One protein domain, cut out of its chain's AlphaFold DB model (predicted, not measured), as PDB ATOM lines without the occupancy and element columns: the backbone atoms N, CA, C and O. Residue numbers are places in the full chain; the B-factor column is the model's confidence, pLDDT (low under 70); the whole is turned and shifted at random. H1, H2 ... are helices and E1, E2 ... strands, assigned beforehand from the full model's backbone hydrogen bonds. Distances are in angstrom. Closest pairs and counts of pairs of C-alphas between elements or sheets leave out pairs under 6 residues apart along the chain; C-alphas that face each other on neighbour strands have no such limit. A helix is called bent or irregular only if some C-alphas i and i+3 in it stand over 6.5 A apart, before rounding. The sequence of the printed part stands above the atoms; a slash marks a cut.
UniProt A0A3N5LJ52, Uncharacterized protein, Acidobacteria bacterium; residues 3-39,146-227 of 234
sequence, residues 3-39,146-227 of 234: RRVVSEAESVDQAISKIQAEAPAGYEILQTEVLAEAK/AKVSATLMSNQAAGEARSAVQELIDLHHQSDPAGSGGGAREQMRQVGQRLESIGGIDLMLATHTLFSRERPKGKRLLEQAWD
ATOM      1  N   ARG A   3       9.808  50.646  14.377       92.06
ATOM      2  CA  ARG A   3       9.615  52.099  14.408       92.06
ATOM      3  C   ARG A   3       9.878  52.677  13.027       92.06
ATOM      4  O   ARG A   3      10.894  52.362  12.420       92.06
ATOM      5  N   ARG A   4       9.020  53.586  12.566       93.06
ATOM      6  CA  ARG A   4       9.284  54.372  11.356       93.06
ATOM      7  C   ARG A   4       9.975  55.684  11.718       93.06
ATOM      8  O   ARG A   4       9.562  56.370  12.654       93.06
ATOM      9  N   VAL A   5      11.019  56.027  10.975       95.19
ATOM     10  CA  VAL A   5      11.693  57.330  11.040       95.19
ATOM     11  C   VAL A   5      11.710  57.962   9.656       95.19
ATOM     12  O   VAL A   5      11.679  57.257   8.648       95.19
ATOM     13  N   VAL A   6      11.725  59.291   9.604       96.06
ATOM     14  CA  VAL A   6      11.810  60.064   8.362       96.06
ATOM     15  C   VAL A   6      12.944  61.062   8.513       96.06
ATOM     16  O   VAL A   6      13.062  61.707   9.552       96.06
ATOM     17  N   SER A   7      13.766  61.174   7.478       95.62
ATOM     18  CA  SER A   7      14.862  62.128   7.401       95.62
ATOM     19  C   SER A   7      14.750  62.938   6.121       95.62
ATOM     20  O   SER A   7      14.383  62.416   5.065       95.62
ATOM     21  N   GLU A   8      15.070  64.223   6.236       94.88
ATOM     22  CA  GLU A   8      15.138  65.155   5.118       94.88
ATOM     23  C   GLU A   8      16.575  65.664   4.975       94.88
ATOM     24  O   GLU A   8      17.215  66.002   5.978       94.88
ATOM     25  N   ALA A   9      17.081  65.709   3.743       93.88
ATOM     26  CA  ALA A   9      18.429  66.188   3.430       93.88
ATOM     27  C   ALA A   9      18.521  66.732   1.994       93.88
ATOM     28  O   ALA A   9      17.546  66.716   1.244       93.88
ATOM     29  N   GLU A  10      19.695  67.218   1.587       91.50
ATOM     30  CA  GLU A  10      19.891  67.776   0.241       91.50
ATOM     31  C   GLU A  10      19.941  66.710  -0.859       91.50
ATOM     32  O   GLU A  10      19.762  67.030  -2.030       91.50
ATOM     33  N   SER A  11      20.155  65.446  -0.493       93.81
ATOM     34  CA  SER A  11      20.106  64.300  -1.399       93.81
ATOM     35  C   SER A  11      19.566  63.059  -0.690       93.81
ATOM     36  O   SER A  11      19.533  62.990   0.543       93.81
ATOM     37  N   VAL A  12      19.147  62.063  -1.477       94.88
ATOM     38  CA  VAL A  12      18.695  60.763  -0.957       94.88
ATOM     39  C   VAL A  12      19.806  60.097  -0.140       94.88
ATOM     40  O   VAL A  12      19.553  59.655   0.978       94.88
ATOM     41  N   ASP A  13      21.043  60.110  -0.641       95.19
ATOM     42  CA  ASP A  13      22.189  59.505   0.044       95.19
ATOM     43  C   ASP A  13      22.468  60.166   1.394       95.19
ATOM     44  O   ASP A  13      22.642  59.475   2.393       95.19
ATOM     45  N   GLN A  14      22.431  61.501   1.463       95.69
ATOM     46  CA  GLN A  14      22.604  62.209   2.731       95.69
ATOM     47  C   GLN A  14      21.475  61.893   3.716       95.69
ATOM     48  O   GLN A  14      21.732  61.714   4.908       95.69
ATOM     49  N   ALA A  15      20.230  61.792   3.238       96.12
ATOM     50  CA  ALA A  15      19.098  61.428   4.084       96.12
ATOM     51  C   ALA A  15      19.271  60.008   4.647       96.12
ATOM     52  O   ALA A  15      19.031  59.795   5.836       96.12
ATOM     53  N   ILE A  16      19.754  59.064   3.831       94.81
ATOM     54  CA  ILE A  16      20.084  57.694   4.250       94.81
ATOM     55  C   ILE A  16      21.228  57.693   5.266       94.81
ATOM     56  O   ILE A  16      21.085  57.086   6.327       94.81
ATOM     57  N   SER A  17      22.336  58.390   4.995       95.88
ATOM     58  CA  SER A  17      23.468  58.483   5.926       95.88
ATOM     59  C   SER A  17      23.052  59.080   7.267       95.88
ATOM     60  O   SER A  17      23.480  58.600   8.315       95.88
ATOM     61  N   LYS A  18      22.164  60.080   7.257       95.69
ATOM     62  CA  LYS A  18      21.612  60.669   8.477       95.69
ATOM     63  C   LYS A  18      20.774  59.663   9.266       95.69
ATOM     64  O   LYS A  18      20.973  59.532  10.466       95.69
ATOM     65  N   ILE A  19      19.908  58.894   8.601       95.44
ATOM     66  CA  ILE A  19      19.145  57.813   9.252       95.44
ATOM     67  C   ILE A  19      20.086  56.772   9.870       95.44
ATOM     68  O   ILE A  19      19.832  56.310  10.976       95.44
ATOM     69  N   GLN A  20      21.160  56.403   9.172       92.81
ATOM     70  CA  GLN A  20      22.145  55.437   9.666       92.81
ATOM     71  C   GLN A  20      22.899  55.953  10.894       92.81
ATOM     72  O   GLN A  20      23.084  55.203  11.848       92.81
ATOM     73  N   ALA A  21      23.307  57.221  10.887       93.19
ATOM     74  CA  ALA A  21      24.032  57.838  11.994       93.19
ATOM     75  C   ALA A  21      23.142  58.097  13.222       93.19
ATOM     76  O   ALA A  21      23.609  58.001  14.354       93.19
ATOM     77  N   GLU A  22      21.867  58.422  13.003       91.94
ATOM     78  CA  GLU A  22      20.903  58.772  14.054       91.94
ATOM     79  C   GLU A  22      20.019  57.588  14.479       91.94
ATOM     80  O   GLU A  22      19.100  57.753  15.289       91.94
ATOM     81  N   ALA A  23      20.275  56.386  13.949       91.31
ATOM     82  CA  ALA A  23      19.566  55.179  14.348       91.31
ATOM     83  C   ALA A  23      19.729  54.965  15.869       91.31
ATOM     84  O   ALA A  23      20.857  54.887  16.363       91.31
ATOM     85  N   PRO A  24      18.628  54.874  16.641       91.62
ATOM     86  CA  PRO A  24      18.712  54.665  18.079       91.62
ATOM     87  C   PRO A  24      19.473  53.381  18.416       91.62
ATOM     88  O   PRO A  24      19.287  52.352  17.765       91.62
ATOM     89  N   ALA A  25      20.273  53.420  19.482       92.25
ATOM     90  CA  ALA A  25      20.939  52.227  19.988       92.25
ATOM     91  C   ALA A  25      19.920  51.099  20.240       92.25
ATOM     92  O   ALA A  25      18.841  51.328  20.791       92.25
ATOM     93  N   GLY A  26      20.268  49.878  19.830       93.19
ATOM     94  CA  GLY A  26      19.382  48.716  19.939       93.19
ATOM     95  C   GLY A  26      18.413  48.524  18.767       93.19
ATOM     96  O   GLY A  26      17.558  47.643  18.858       93.19
ATOM     97  N   TYR A  27      18.536  49.311  17.694       94.44
ATOM     98  CA  TYR A  27      17.779  49.148  16.452       94.44
ATOM     99  C   TYR A  27      18.703  48.986  15.240       94.44
ATOM    100  O   TYR A  27      19.760  49.607  15.160       94.44
ATOM    101  N   GLU A  28      18.248  48.208  14.261       93.38
ATOM    102  CA  GLU A  28      18.828  48.098  12.924       93.38
ATOM    103  C   GLU A  28      17.828  48.555  11.852       93.38
ATOM    104  O   GLU A  28      16.611  48.554  12.058       93.38
ATOM    105  N   ILE A  29      18.341  48.980  10.698       93.44
ATOM    106  CA  ILE A  29      17.514  49.399   9.563       93.44
ATOM    107  C   ILE A  29      17.091  48.155   8.784       93.44
ATOM    108  O   ILE A  29      17.936  47.461   8.222       93.44
ATOM    109  N   LEU A  30      15.783  47.910   8.710       91.00
ATOM    110  CA  LEU A  30      15.210  46.828   7.910       91.00
ATOM    111  C   LEU A  30      15.086  47.239   6.438       91.00
ATOM    112  O   LEU A  30      15.523  46.521   5.540       91.00
ATOM    113  N   GLN A  31      14.480  48.401   6.196       91.06
ATOM    114  CA  GLN A  31      14.178  48.892   4.855       91.06
ATOM    115  C   GLN A  31      14.199  50.417   4.828       91.06
ATOM    116  O   GLN A  31      13.774  51.068   5.783       91.06
ATOM    117  N   THR A  32      14.653  50.972   3.707       93.50
ATOM    118  CA  THR A  32      14.527  52.386   3.360       93.50
ATOM    119  C   THR A  32      13.576  52.555   2.176       93.50
ATOM    120  O   THR A  32      13.518  51.717   1.277       93.50
ATOM    121  N   GLU A  33      12.819  53.644   2.179       95.06
ATOM    122  CA  GLU A  33      11.882  54.024   1.124       95.06
ATOM    123  C   GLU A  33      12.064  55.512   0.818       95.06
ATOM    124  O   GLU A  33      11.995  56.357   1.719       95.06
ATOM    125  N   VAL A  34      12.299  55.834  -0.455       95.94
ATOM    126  CA  VAL A  34      12.397  57.218  -0.931       95.94
ATOM    127  C   VAL A  34      10.985  57.771  -1.092       95.94
ATOM    128  O   VAL A  34      10.216  57.287  -1.915       95.94
ATOM    129  N   LEU A  35      10.646  58.785  -0.297       94.06
ATOM    130  CA  LEU A  35       9.342  59.452  -0.334       94.06
ATOM    131  C   LEU A  35       9.336  60.646  -1.293       94.06
ATOM    132  O   LEU A  35       8.302  60.970  -1.872       94.06
ATOM    133  N   ALA A  36      10.476  61.325  -1.428       92.44
ATOM    134  CA  ALA A  36      10.668  62.419  -2.370       92.44
ATOM    135  C   ALA A  36      12.149  62.555  -2.733       92.44
ATOM    136  O   ALA A  36      13.020  62.426  -1.870       92.44
ATOM    137  N   GLU A  37      12.428  62.866  -3.994       92.38
ATOM    138  CA  GLU A  37      13.774  63.206  -4.449       92.38
ATOM    139  C   GLU A  37      14.037  64.705  -4.313       92.38
ATOM    140  O   GLU A  37      13.121  65.530  -4.392       92.38
ATOM    141  N   ALA A  38      15.308  65.056  -4.119       92.81
ATOM    142  CA  ALA A  38      15.713  66.448  -4.153       92.81
ATOM    143  C   ALA A  38      15.578  66.984  -5.581       92.81
ATOM    144  O   ALA A  38      16.025  66.351  -6.538       92.81
ATOM    145  N   LYS A  39      14.979  68.166  -5.723       93.00
ATOM    146  CA  LYS A  39      14.796  68.814  -7.023       93.00
ATOM    147  C   LYS A  39      15.045  70.305  -6.912       93.00
ATOM    148  O   LYS A  39      14.532  70.954  -6.001       93.00
ATOM    149  N   ALA A 146      15.379  66.076  -0.425       95.38
ATOM    150  CA  ALA A 146      15.036  64.666  -0.487       95.38
ATOM    151  C   ALA A 146      14.414  64.233   0.844       95.38
ATOM    152  O   ALA A 146      14.861  64.662   1.911       95.38
ATOM    153  N   LYS A 147      13.417  63.350   0.780       95.75
ATOM    154  CA  LYS A 147      12.781  62.738   1.947       95.75
ATOM    155  C   LYS A 147      12.896  61.232   1.849       95.75
ATOM    156  O   LYS A 147      12.414  60.626   0.893       95.75
ATOM    157  N   VAL A 148      13.495  60.627   2.864       96.88
ATOM    158  CA  VAL A 148      13.638  59.177   2.975       96.88
ATOM    159  C   VAL A 148      13.006  58.739   4.279       96.88
ATOM    160  O   VAL A 148      13.191  59.366   5.321       96.88
ATOM    161  N   SER A 149      12.252  57.653   4.222       96.62
ATOM    162  CA  SER A 149      11.771  56.971   5.413       96.62
ATOM    163  C   SER A 149      12.489  55.649   5.598       96.62
ATOM    164  O   SER A 149      12.894  55.014   4.628       96.62
ATOM    165  N   ALA A 150      12.653  55.244   6.848       95.56
ATOM    166  CA  ALA A 150      13.203  53.947   7.185       95.56
ATOM    167  C   ALA A 150      12.344  53.253   8.229       95.56
ATOM    168  O   ALA A 150      11.864  53.875   9.184       95.56
ATOM    169  N   THR A 151      12.194  51.948   8.046       94.62
ATOM    170  CA  THR A 151      11.640  51.051   9.051       94.62
ATOM    171  C   THR A 151      12.799  50.493   9.861       94.62
ATOM    172  O   THR A 151      13.664  49.788   9.339       94.62
ATOM    173  N   LEU A 152      12.821  50.844  11.140       94.06
ATOM    174  CA  LEU A 152      13.764  50.344  12.124       94.06
ATOM    175  C   LEU A 152      13.164  49.137  12.833       94.06
ATOM    176  O   LEU A 152      11.979  49.133  13.170       94.06
ATOM    177  N   MET A 153      14.002  48.152  13.111       95.56
ATOM    178  CA  MET A 153      13.667  46.926  13.817       95.56
ATOM    179  C   MET A 153      14.587  46.795  15.029       95.56
ATOM    180  O   MET A 153      15.791  46.996  14.916       95.56
ATOM    181  N   SER A 154      14.042  46.484  16.204       96.06
ATOM    182  CA  SER A 154      14.869  46.254  17.396       96.06
ATOM    183  C   SER A 154      15.810  45.058  17.205       96.06
ATOM    184  O   SER A 154      15.417  44.078  16.576       96.06
ATOM    185  N   ASN A 155      16.986  45.067  17.831       94.75
ATOM    186  CA  ASN A 155      17.971  43.980  17.730       94.75
ATOM    187  C   ASN A 155      17.417  42.608  18.151       94.75
ATOM    188  O   ASN A 155      17.820  41.591  17.591       94.75
ATOM    189  N   GLN A 156      16.491  42.571  19.116       94.69
ATOM    190  CA  GLN A 156      15.810  41.334  19.507       94.69
ATOM    191  C   GLN A 156      15.011  40.759  18.331       94.69
ATOM    192  O   GLN A 156      15.248  39.631  17.909       94.69
ATOM    193  N   ALA A 157      14.124  41.572  17.760       94.50
ATOM    194  CA  ALA A 157      13.320  41.211  16.596       94.50
ATOM    195  C   ALA A 157      14.166  40.843  15.382       94.50
ATOM    196  O   ALA A 157      13.839  39.919  14.650       94.50
ATOM    197  N   ALA A 158      15.290  41.529  15.194       94.62
ATOM    198  CA  ALA A 158      16.257  41.187  14.170       94.62
ATOM    199  C   ALA A 158      16.857  39.792  14.367       94.62
ATOM    200  O   ALA A 158      17.040  39.049  13.405       94.62
ATOM    201  N   GLY A 159      17.170  39.429  15.614       95.81
ATOM    202  CA  GLY A 159      17.615  38.085  15.973       95.81
ATOM    203  C   GLY A 159      16.550  37.033  15.673       95.81
ATOM    204  O   GLY A 159      16.845  36.041  15.008       95.81
ATOM    205  N   GLU A 160      15.308  37.281  16.092       95.94
ATOM    206  CA  GLU A 160      14.159  36.405  15.823       95.94
ATOM    207  C   GLU A 160      13.913  36.244  14.316       95.94
ATOM    208  O   GLU A 160      13.780  35.122  13.822       95.94
ATOM    209  N   ALA A 161      13.944  37.349  13.566       95.69
ATOM    210  CA  ALA A 161      13.758  37.352  12.124       95.69
ATOM    211  C   ALA A 161      14.867  36.573  11.410       95.69
ATOM    212  O   ALA A 161      14.558  35.699  10.606       95.69
ATOM    213  N   ARG A 162      16.147  36.821  11.731       96.25
ATOM    214  CA  ARG A 162      17.289  36.087  11.150       96.25
ATOM    215  C   ARG A 162      17.242  34.593  11.469       96.25
ATOM    216  O   ARG A 162      17.475  33.781  10.578       96.25
ATOM    217  N   SER A 163      16.894  34.227  12.703       97.06
ATOM    218  CA  SER A 163      16.726  32.821  13.088       97.06
ATOM    219  C   SER A 163      15.629  32.147  12.265       97.06
ATOM    220  O   SER A 163      15.816  31.031  11.787       97.06
ATOM    221  N   ALA A 164      14.497  32.828  12.068       97.06
ATOM    222  CA  ALA A 164      13.412  32.310  11.247       97.06
ATOM    223  C   ALA A 164      13.788  32.238   9.760       97.06
ATOM    224  O   ALA A 164      13.429  31.271   9.101       97.06
ATOM    225  N   VAL A 165      14.538  33.210   9.228       97.31
ATOM    226  CA  VAL A 165      15.048  33.162   7.846       97.31
ATOM    227  C   VAL A 165      15.912  31.924   7.633       97.31
ATOM    228  O   VAL A 165      15.705  31.222   6.648       97.31
ATOM    229  N   GLN A 166      16.831  31.626   8.554       97.19
ATOM    230  CA  GLN A 166      17.681  30.441   8.443       97.19
ATOM    231  C   GLN A 166      16.847  29.151   8.428       97.19
ATOM    232  O   GLN A 166      17.038  28.311   7.553       97.19
ATOM    233  N   GLU A 167      15.865  29.039   9.326       96.75
ATOM    234  CA  GLU A 167      14.932  27.907   9.359       96.75
ATOM    235  C   GLU A 167      14.160  27.772   8.034       96.75
ATOM    236  O   GLU A 167      14.081  26.688   7.459       96.75
ATOM    237  N   LEU A 168      13.654  28.878   7.484       96.00
ATOM    238  CA  LEU A 168      12.956  28.887   6.196       96.00
ATOM    239  C   LEU A 168      13.866  28.501   5.025       96.00
ATOM    240  O   LEU A 168      13.404  27.857   4.084       96.00
ATOM    241  N   ILE A 169      15.144  28.886   5.054       94.50
ATOM    242  CA  ILE A 169      16.130  28.495   4.038       94.50
ATOM    243  C   ILE A 169      16.377  26.989   4.090       94.50
ATOM    244  O   ILE A 169      16.381  26.345   3.040       94.50
ATOM    245  N   ASP A 170      16.526  26.426   5.287       93.19
ATOM    246  CA  ASP A 170      16.732  24.991   5.469       93.19
ATOM    247  C   ASP A 170      15.512  24.200   4.978       93.19
ATOM    248  O   ASP A 170      15.657  23.246   4.211       93.19
ATOM    249  N   LEU A 171      14.302  24.658   5.318       92.62
ATOM    250  CA  LEU A 171      13.047  24.096   4.812       92.62
ATOM    251  C   LEU A 171      12.931  24.217   3.288       92.62
ATOM    252  O   LEU A 171      12.472  23.289   2.623       92.62
ATOM    253  N   HIS A 172      13.374  25.338   2.715       89.31
ATOM    254  CA  HIS A 172      13.353  25.548   1.271       89.31
ATOM    255  C   HIS A 172      14.319  24.617   0.527       89.31
ATOM    256  O   HIS A 172      14.010  24.154  -0.568       89.31
ATOM    257  N   HIS A 173      15.478  24.303   1.110       88.00
ATOM    258  CA  HIS A 173      16.393  23.315   0.535       88.00
ATOM    259  C   HIS A 173      15.861  21.878   0.652       88.00
ATOM    260  O   HIS A 173      16.173  21.049  -0.198       88.00
ATOM    261  N   GLN A 174      15.062  21.584   1.681       85.19
ATOM    262  CA  GLN A 174      14.435  20.272   1.884       85.19
ATOM    263  C   GLN A 174      13.198  20.051   1.004       85.19
ATOM    264  O   GLN A 174      12.807  18.906   0.777       85.19
ATOM    265  N   SER A 175      12.564  21.119   0.506       78.88
ATOM    266  CA  SER A 175      11.448  20.999  -0.433       78.88
ATOM    267  C   SER A 175      11.922  20.479  -1.797       78.88
ATOM    268  O   SER A 175      12.423  21.229  -2.631       78.88
ATOM    269  N   ASP A 176      11.749  19.174  -2.004       62.50
ATOM    270  CA  ASP A 176      12.070  18.451  -3.234       62.50
ATOM    271  C   ASP A 176      11.152  18.899  -4.399       62.50
ATOM    272  O   ASP A 176       9.926  18.928  -4.232       62.50
ATOM    273  N   PRO A 177      11.678  19.240  -5.594       58.16
ATOM    274  CA  PRO A 177      10.854  19.599  -6.750       58.16
ATOM    275  C   PRO A 177       9.956  18.462  -7.275       58.16
ATOM    276  O   PRO A 177       9.044  18.749  -8.053       58.16
ATOM    277  N   ALA A 178      10.183  17.200  -6.885       56.25
ATOM    278  CA  ALA A 178       9.530  16.038  -7.503       56.25
ATOM    279  C   ALA A 178       8.544  15.241  -6.616       56.25
ATOM    280  O   ALA A 178       7.910  14.317  -7.128       56.25
ATOM    281  N   GLY A 179       8.340  15.563  -5.330       49.53
ATOM    282  CA  GLY A 179       7.405  14.774  -4.513       49.53
ATOM    283  C   GLY A 179       7.181  15.233  -3.071       49.53
ATOM    284  O   GLY A 179       8.108  15.503  -2.323       49.53
ATOM    285  N   SER A 180       5.909  15.239  -2.651       51.59
ATOM    286  CA  SER A 180       5.434  15.399  -1.260       51.59
ATOM    287  C   SER A 180       5.778  16.708  -0.520       51.59
ATOM    288  O   SER A 180       5.872  16.728   0.704       51.59
ATOM    289  N   GLY A 181       5.848  17.843  -1.227       57.78
ATOM    290  CA  GLY A 181       6.106  19.180  -0.653       57.78
ATOM    291  C   GLY A 181       5.103  19.708   0.398       57.78
ATOM    292  O   GLY A 181       5.213  20.857   0.819       57.78
ATOM    293  N   GLY A 182       4.133  18.899   0.840       66.94
ATOM    294  CA  GLY A 182       3.190  19.257   1.903       66.94
ATOM    295  C   GLY A 182       3.853  19.414   3.276       66.94
ATOM    296  O   GLY A 182       3.493  20.327   4.011       66.94
ATOM    297  N   GLY A 183       4.860  18.591   3.599       83.88
ATOM    298  CA  GLY A 183       5.541  18.641   4.901       83.88
ATOM    299  C   GLY A 183       6.349  19.923   5.111       83.88
ATOM    300  O   GLY A 183       6.163  20.617   6.107       83.88
ATOM    301  N   ALA A 184       7.186  20.285   4.132       85.81
ATOM    302  CA  ALA A 184       7.990  21.508   4.191       85.81
ATOM    303  C   ALA A 184       7.113  22.772   4.204       85.81
ATOM    304  O   ALA A 184       7.389  23.712   4.944       85.81
ATOM    305  N   ARG A 185       6.016  22.788   3.431       87.81
ATOM    306  CA  ARG A 185       5.077  23.919   3.414       87.81
ATOM    307  C   ARG A 185       4.359  24.096   4.753       87.81
ATOM    308  O   ARG A 185       4.205  25.228   5.200       87.81
ATOM    309  N   GLU A 186       3.952  23.006   5.398       91.00
ATOM    310  CA  GLU A 186       3.337  23.065   6.727       91.00
ATOM    311  C   GLU A 186       4.335  23.537   7.791       91.00
ATOM    312  O   GLU A 186       4.005  24.373   8.627       91.00
ATOM    313  N   GLN A 187       5.592  23.096   7.720       94.06
ATOM    314  CA  GLN A 187       6.646  23.599   8.606       94.06
ATOM    315  C   GLN A 187       6.902  25.097   8.386       94.06
ATOM    316  O   GLN A 187       6.947  25.858   9.348       94.06
ATOM    317  N   MET A 188       6.958  25.566   7.133       94.69
ATOM    318  CA  MET A 188       7.041  27.004   6.835       94.69
ATOM    319  C   MET A 188       5.840  27.767   7.410       94.69
ATOM    320  O   MET A 188       6.008  28.860   7.953       94.69
ATOM    321  N   ARG A 189       4.632  27.190   7.340       94.75
ATOM    322  CA  ARG A 189       3.419  27.755   7.948       94.75
ATOM    323  C   ARG A 189       3.548  27.877   9.469       94.75
ATOM    324  O   ARG A 189       3.201  28.924  10.013       94.75
ATOM    325  N   GLN A 190       4.097  26.870  10.145       96.56
ATOM    326  CA  GLN A 190       4.358  26.906  11.591       96.56
ATOM    327  C   GLN A 190       5.350  28.012  11.972       96.56
ATOM    328  O   GLN A 190       5.127  28.710  12.963       96.56
ATOM    329  N   VAL A 191       6.391  28.247  11.160       97.12
ATOM    330  CA  VAL A 191       7.289  29.402  11.352       97.12
ATOM    331  C   VAL A 191       6.498  30.711  11.290       97.12
ATOM    332  O   VAL A 191       6.651  31.554  12.171       97.12
ATOM    333  N   GLY A 192       5.612  30.865  10.301       96.06
ATOM    334  CA  GLY A 192       4.752  32.046  10.167       96.06
ATOM    335  C   GLY A 192       3.842  32.263  11.381       96.06
ATOM    336  O   GLY A 192       3.802  33.360  11.926       96.06
ATOM    337  N   GLN A 193       3.177  31.211  11.868       96.56
ATOM    338  CA  GLN A 193       2.320  31.278  13.063       96.56
ATOM    339  C   GLN A 193       3.107  31.674  14.317       96.56
ATOM    340  O   GLN A 193       2.630  32.466  15.132       96.56
ATOM    341  N   ARG A 194       4.334  31.156  14.463       97.31
ATOM    342  CA  ARG A 194       5.228  31.524  15.564       97.31
ATOM    343  C   ARG A 194       5.604  33.004  15.492       97.31
ATOM    344  O   ARG A 194       5.515  33.690  16.505       97.31
ATOM    345  N   LEU A 195       5.980  33.505  14.316       96.44
ATOM    346  CA  LEU A 195       6.319  34.919  14.123       96.44
ATOM    347  C   LEU A 195       5.127  35.836  14.417       96.44
ATOM    348  O   LEU A 195       5.293  36.813  15.147       96.44
ATOM    349  N   GLU A 196       3.930  35.477  13.944       95.62
ATOM    350  CA  GLU A 196       2.695  36.212  14.241       95.62
ATOM    351  C   GLU A 196       2.436  36.288  15.751       95.62
ATOM    352  O   GLU A 196       2.108  37.346  16.281       95.62
ATOM    353  N   SER A 197       2.650  35.188  16.480       94.62
ATOM    354  CA  SER A 197       2.431  35.155  17.931       94.62
ATOM    355  C   SER A 197       3.410  36.020  18.737       94.62
ATOM    356  O   SER A 197       3.078  36.449  19.841       94.62
ATOM    357  N   ILE A 198       4.611  36.272  18.202       94.00
ATOM    358  CA  ILE A 198       5.685  36.998  18.895       94.00
ATOM    359  C   ILE A 198       5.667  38.486  18.540       94.00
ATOM    360  O   ILE A 198       5.701  39.343  19.424       94.00
ATOM    361  N   GLY A 199       5.643  38.797  17.246       90.81
ATOM    362  CA  GLY A 199       5.810  40.157  16.733       90.81
ATOM    363  C   GLY A 199       4.748  40.573  15.724       90.81
ATOM    364  O   GLY A 199       4.868  41.655  15.146       90.81
ATOM    365  N   GLY A 200       3.725  39.740  15.517       93.56
ATOM    366  CA  GLY A 200       2.652  39.992  14.566       93.56
ATOM    367  C   GLY A 200       3.137  40.099  13.120       93.56
ATOM    368  O   GLY A 200       4.237  39.664  12.751       93.56
ATOM    369  N   ILE A 201       2.313  40.776  12.322       92.75
ATOM    370  CA  ILE A 201       2.527  40.948  10.888       92.75
ATOM    371  C   ILE A 201       3.839  41.666  10.558       92.75
ATOM    372  O   ILE A 201       4.476  41.343   9.559       92.75
ATOM    373  N   ASP A 202       4.294  42.596  11.400       92.00
ATOM    374  CA  ASP A 202       5.529  43.341  11.143       92.00
ATOM    375  C   ASP A 202       6.759  42.423  11.193       92.00
ATOM    376  O   ASP A 202       7.659  42.533  10.356       92.00
ATOM    377  N   LEU A 203       6.787  41.477  12.140       94.56
ATOM    378  CA  LEU A 203       7.870  40.502  12.245       94.56
ATOM    379  C   LEU A 203       7.816  39.490  11.100       94.56
ATOM    380  O   LEU A 203       8.856  39.174  10.522       94.56
ATOM    381  N   MET A 204       6.617  39.055  10.704       95.50
ATOM    382  CA  MET A 204       6.444  38.243   9.498       95.50
ATOM    383  C   MET A 204       6.960  38.969   8.246       95.50
ATOM    384  O   MET A 204       7.748  38.402   7.490       95.50
ATOM    385  N   LEU A 205       6.584  40.235   8.036       93.00
ATOM    386  CA  LEU A 205       7.040  41.047   6.903       93.00
ATOM    387  C   LEU A 205       8.557  41.251   6.913       93.00
ATOM    388  O   LEU A 205       9.190  41.175   5.856       93.00
ATOM    389  N   ALA A 206       9.156  41.465   8.086       93.88
ATOM    390  CA  ALA A 206      10.603  41.569   8.237       93.88
ATOM    391  C   ALA A 206      11.306  40.266   7.832       93.88
ATOM    392  O   ALA A 206      12.199  40.291   6.981       93.88
ATOM    393  N   THR A 207      10.862  39.122   8.362       96.12
ATOM    394  CA  THR A 207      11.386  37.798   7.989       96.12
ATOM    395  C   THR A 207      11.213  37.530   6.499       96.12
ATOM    396  O   THR A 207      12.163  37.112   5.842       96.12
ATOM    397  N   HIS A 208      10.040  37.814   5.931       95.38
ATOM    398  CA  HIS A 208       9.787  37.644   4.503       95.38
ATOM    399  C   HIS A 208      10.703  38.521   3.639       95.38
ATOM    400  O   HIS A 208      11.218  38.059   2.620       95.38
ATOM    401  N   THR A 209      10.928  39.773   4.040       92.81
ATOM    402  CA  THR A 209      11.812  40.711   3.330       92.81
ATOM    403  C   THR A 209      13.249  40.198   3.317       92.81
ATOM    404  O   THR A 209      13.882  40.157   2.260       92.81
ATOM    405  N   LEU A 210      13.751  39.748   4.470       94.25
ATOM    406  CA  LEU A 210      15.087  39.167   4.595       94.25
ATOM    407  C   LEU A 210      15.212  37.860   3.794       94.25
ATOM    408  O   LEU A 210      16.125  37.725   2.982       94.25
ATOM    409  N   PHE A 211      14.250  36.944   3.933       95.56
ATOM    410  CA  PHE A 211      14.224  35.688   3.182       95.56
ATOM    411  C   PHE A 211      14.186  35.926   1.670       95.56
ATOM    412  O   PHE A 211      14.954  35.319   0.930       95.56
ATOM    413  N   SER A 212      13.349  36.849   1.190       94.12
ATOM    414  CA  SER A 212      13.239  37.178  -0.238       94.12
ATOM    415  C   SER A 212      14.540  37.738  -0.815       94.12
ATOM    416  O   SER A 212      14.834  37.518  -1.990       94.12
ATOM    417  N   ARG A 213      15.334  38.442  -0.000       92.06
ATOM    418  CA  ARG A 213      16.652  38.947  -0.396       92.06
ATOM    419  C   ARG A 213      17.665  37.813  -0.567       92.06
ATOM    420  O   ARG A 213      18.453  37.846  -1.507       92.06
ATOM    421  N   GLU A 214      17.629  36.810   0.307       93.00
ATOM    422  CA  GLU A 214      18.544  35.660   0.266       93.00
ATOM    423  C   GLU A 214      18.102  34.553  -0.702       93.00
ATOM    424  O   GLU A 214      18.932  33.832  -1.271       93.00
ATOM    425  N   ARG A 215      16.791  34.404  -0.906       93.38
ATOM    426  CA  ARG A 215      16.152  33.393  -1.760       93.38
ATOM    427  C   ARG A 215      15.043  34.007  -2.624       93.38
ATOM    428  O   ARG A 215      13.870  33.664  -2.460       93.38
ATOM    429  N   PRO A 216      15.385  34.816  -3.646       91.31
ATOM    430  CA  PRO A 216      14.388  35.478  -4.495       91.31
ATOM    431  C   PRO A 216      13.390  34.519  -5.163       91.31
ATOM    432  O   PRO A 216      12.221  34.851  -5.332       91.31
ATOM    433  N   LYS A 217      13.832  33.302  -5.517       89.62
ATOM    434  CA  LYS A 217      12.982  32.268  -6.140       89.62
ATOM    435  C   LYS A 217      12.059  31.547  -5.148       89.62
ATOM    436  O   LYS A 217      11.049  30.996  -5.572       89.62
ATOM    437  N   GLY A 218      12.391  31.550  -3.855       88.38
ATOM    438  CA  GLY A 218      11.606  30.900  -2.800       88.38
ATOM    439  C   GLY A 218      10.449  31.754  -2.283       88.38
ATOM    440  O   GLY A 218       9.551  31.229  -1.632       88.38
ATOM    441  N   LYS A 219      10.440  33.058  -2.598       91.88
ATOM    442  CA  LYS A 219       9.456  34.036  -2.117       91.88
ATOM    443  C   LYS A 219       8.002  33.568  -2.279       91.88
ATOM    444  O   LYS A 219       7.258  33.531  -1.308       91.88
ATOM    445  N   ARG A 220       7.620  33.139  -3.487       90.19
ATOM    446  CA  ARG A 220       6.235  32.731  -3.790       90.19
ATOM    447  C   ARG A 220       5.781  31.515  -2.980       90.19
ATOM    448  O   ARG A 220       4.614  31.416  -2.619       90.19
ATOM    449  N   LEU A 221       6.692  30.577  -2.715       89.81
ATOM    450  CA  LEU A 221       6.393  29.410  -1.886       89.81
ATOM    451  C   LEU A 221       6.101  29.840  -0.443       89.81
ATOM    452  O   LEU A 221       5.167  29.326   0.169       89.81
ATOM    453  N   LEU A 222       6.870  30.805   0.066       92.88
ATOM    454  CA  LEU A 222       6.681  31.359   1.401       92.88
ATOM    455  C   LEU A 222       5.349  32.111   1.525       92.88
ATOM    456  O   LEU A 222       4.584  31.823   2.441       92.88
ATOM    457  N   GLU A 223       5.029  32.993   0.570       93.00
ATOM    458  CA  GLU A 223       3.738  33.704   0.509       93.00
ATOM    459  C   GLU A 223       2.560  32.714   0.540       93.00
ATOM    460  O   GLU A 223       1.627  32.867   1.325       93.00
ATOM    461  N   GLN A 224       2.649  31.631  -0.237       90.75
ATOM    462  CA  GLN A 224       1.645  30.565  -0.259       90.75
ATOM    463  C   GLN A 224       1.565  29.756   1.041       90.75
ATOM    464  O   GLN A 224       0.502  29.222   1.366       90.75
ATOM    465  N   ALA A 225       2.674  29.571   1.757       90.94
ATOM    466  CA  ALA A 225       2.678  28.883   3.047       90.94
ATOM    467  C   ALA A 225       2.014  29.736   4.139       90.94
ATOM    468  O   ALA A 225       1.347  29.198   5.027       90.94
ATOM    469  N   TRP A 226       2.182  31.056   4.057       94.94
ATOM    470  CA  TRP A 226       1.718  32.015   5.058       94.94
ATOM    471  C   TRP A 226       0.337  32.603   4.795       94.94
ATOM    472  O   TRP A 226      -0.217  33.254   5.676       94.94
ATOM    473  N   ASP A 227      -0.248  32.318   3.637       92.75
ATOM    474  CA  ASP A 227      -1.607  32.734   3.308       92.75
ATOM    475  C   ASP A 227      -2.613  32.367   4.421       92.75
ATOM    476  O   ASP A 227      -2.655  31.233   4.923       92.75
TER     477      ASP A 227
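What this domain is: This is residues 3 to 39 and 146 to 227 of the 234 residues of an uncharacterized protein of Acidobacteria bacterium (UniProt A0A3N5LJ52). Two lobes stand end to end: a small, strongly twisted three-stranded sheet with H1 packed on it, and a cluster of helices in which H2 and H3a form a long hairpin, with H3b and H4 packed on it. E3 of the sheet lobe is followed by H2 of the helical lobe with 0 residues between them, a tight link. The printed part has 119 residues with four named helices and three named strands, in the order E1, H1, E2, E3, H2, H3, H4; the sheet's order is E1, E3, E2, antiparallel throughout, and the class is mixed, helices and strands. The whole is loose, with a radius of gyration of the C-alphas of 16.9 A, and elongated, spanning 55 by 28 by 20 A.

How they stand to each other: E1, residues 3 to 9, is an edge strand and the antiparallel neighbour of E3, residues 146 to 154; N 5 and O 150 are within hydrogen-bond range at 2.9 A. H1, residues 12 to 21, is on the sheet; its closest C-alphas to E1 are those of Ala 15 and Ala 9, 4.9 A apart. E2, residues 27 to 36, the other edge strand, bends by 65 degrees at residue 30 and is antiparallel to E3, with N 33 and O 149 at 2.8 A. E1, H1 and E2 form a split strand-helix-strand unit, two strands running the same way with E3 between them, and its crossover is right-handed. H2, residues 155 to 174, stands up from the sheet, its line rising 50 degrees out of the local plane. H3, residues 182 to 214, was assigned as one helix by its hydrogen bonds but is bent: C-alphas 198 and 201 are 9.5 A apart. Its arms are H3a, residues 182 to 198, and H3b, residues 201 to 214. H2 and H3a form a hairpin at a shallow tilt of 6 degrees, opposite ways; their closest C-alphas, Leu 171 and Ala 184, are 5.7 A apart. H3b touches H2 at a steep tilt of 54 degrees, the closest C-alphas being Ala 161 and Thr 207, 4.8 A. H4, residues 219 to 226, forms a hairpin with H3b at a shallow tilt of 29 degrees; the C-alphas of Ser 212 and Lys 219 are closest, at 5.3 A. In H1, H2, H3a, H3b and H4 every O i to N i+4 pair is within hydrogen-bond range.

Where its parts are: E1 begins at C-alpha 3, (9.615, 52.099, 14.408). E2 measures 24.1 A, E3 25.7 A, H2 28.7 A, H3a 24.7 A and H3b 19.9 A. H4 ends at C-alpha 226, (1.718, 32.015, 5.058).

The domain as a whole: The C-alphas farthest apart, Glu 10 and Gly 179, are 54.7 A apart. Residues 40 to 145 are not printed; C-alphas 39 and 146 are 7.7 A apart across this cut. Of the links printed whole, none is long. Residues 176 to 182 have pLDDT under 70.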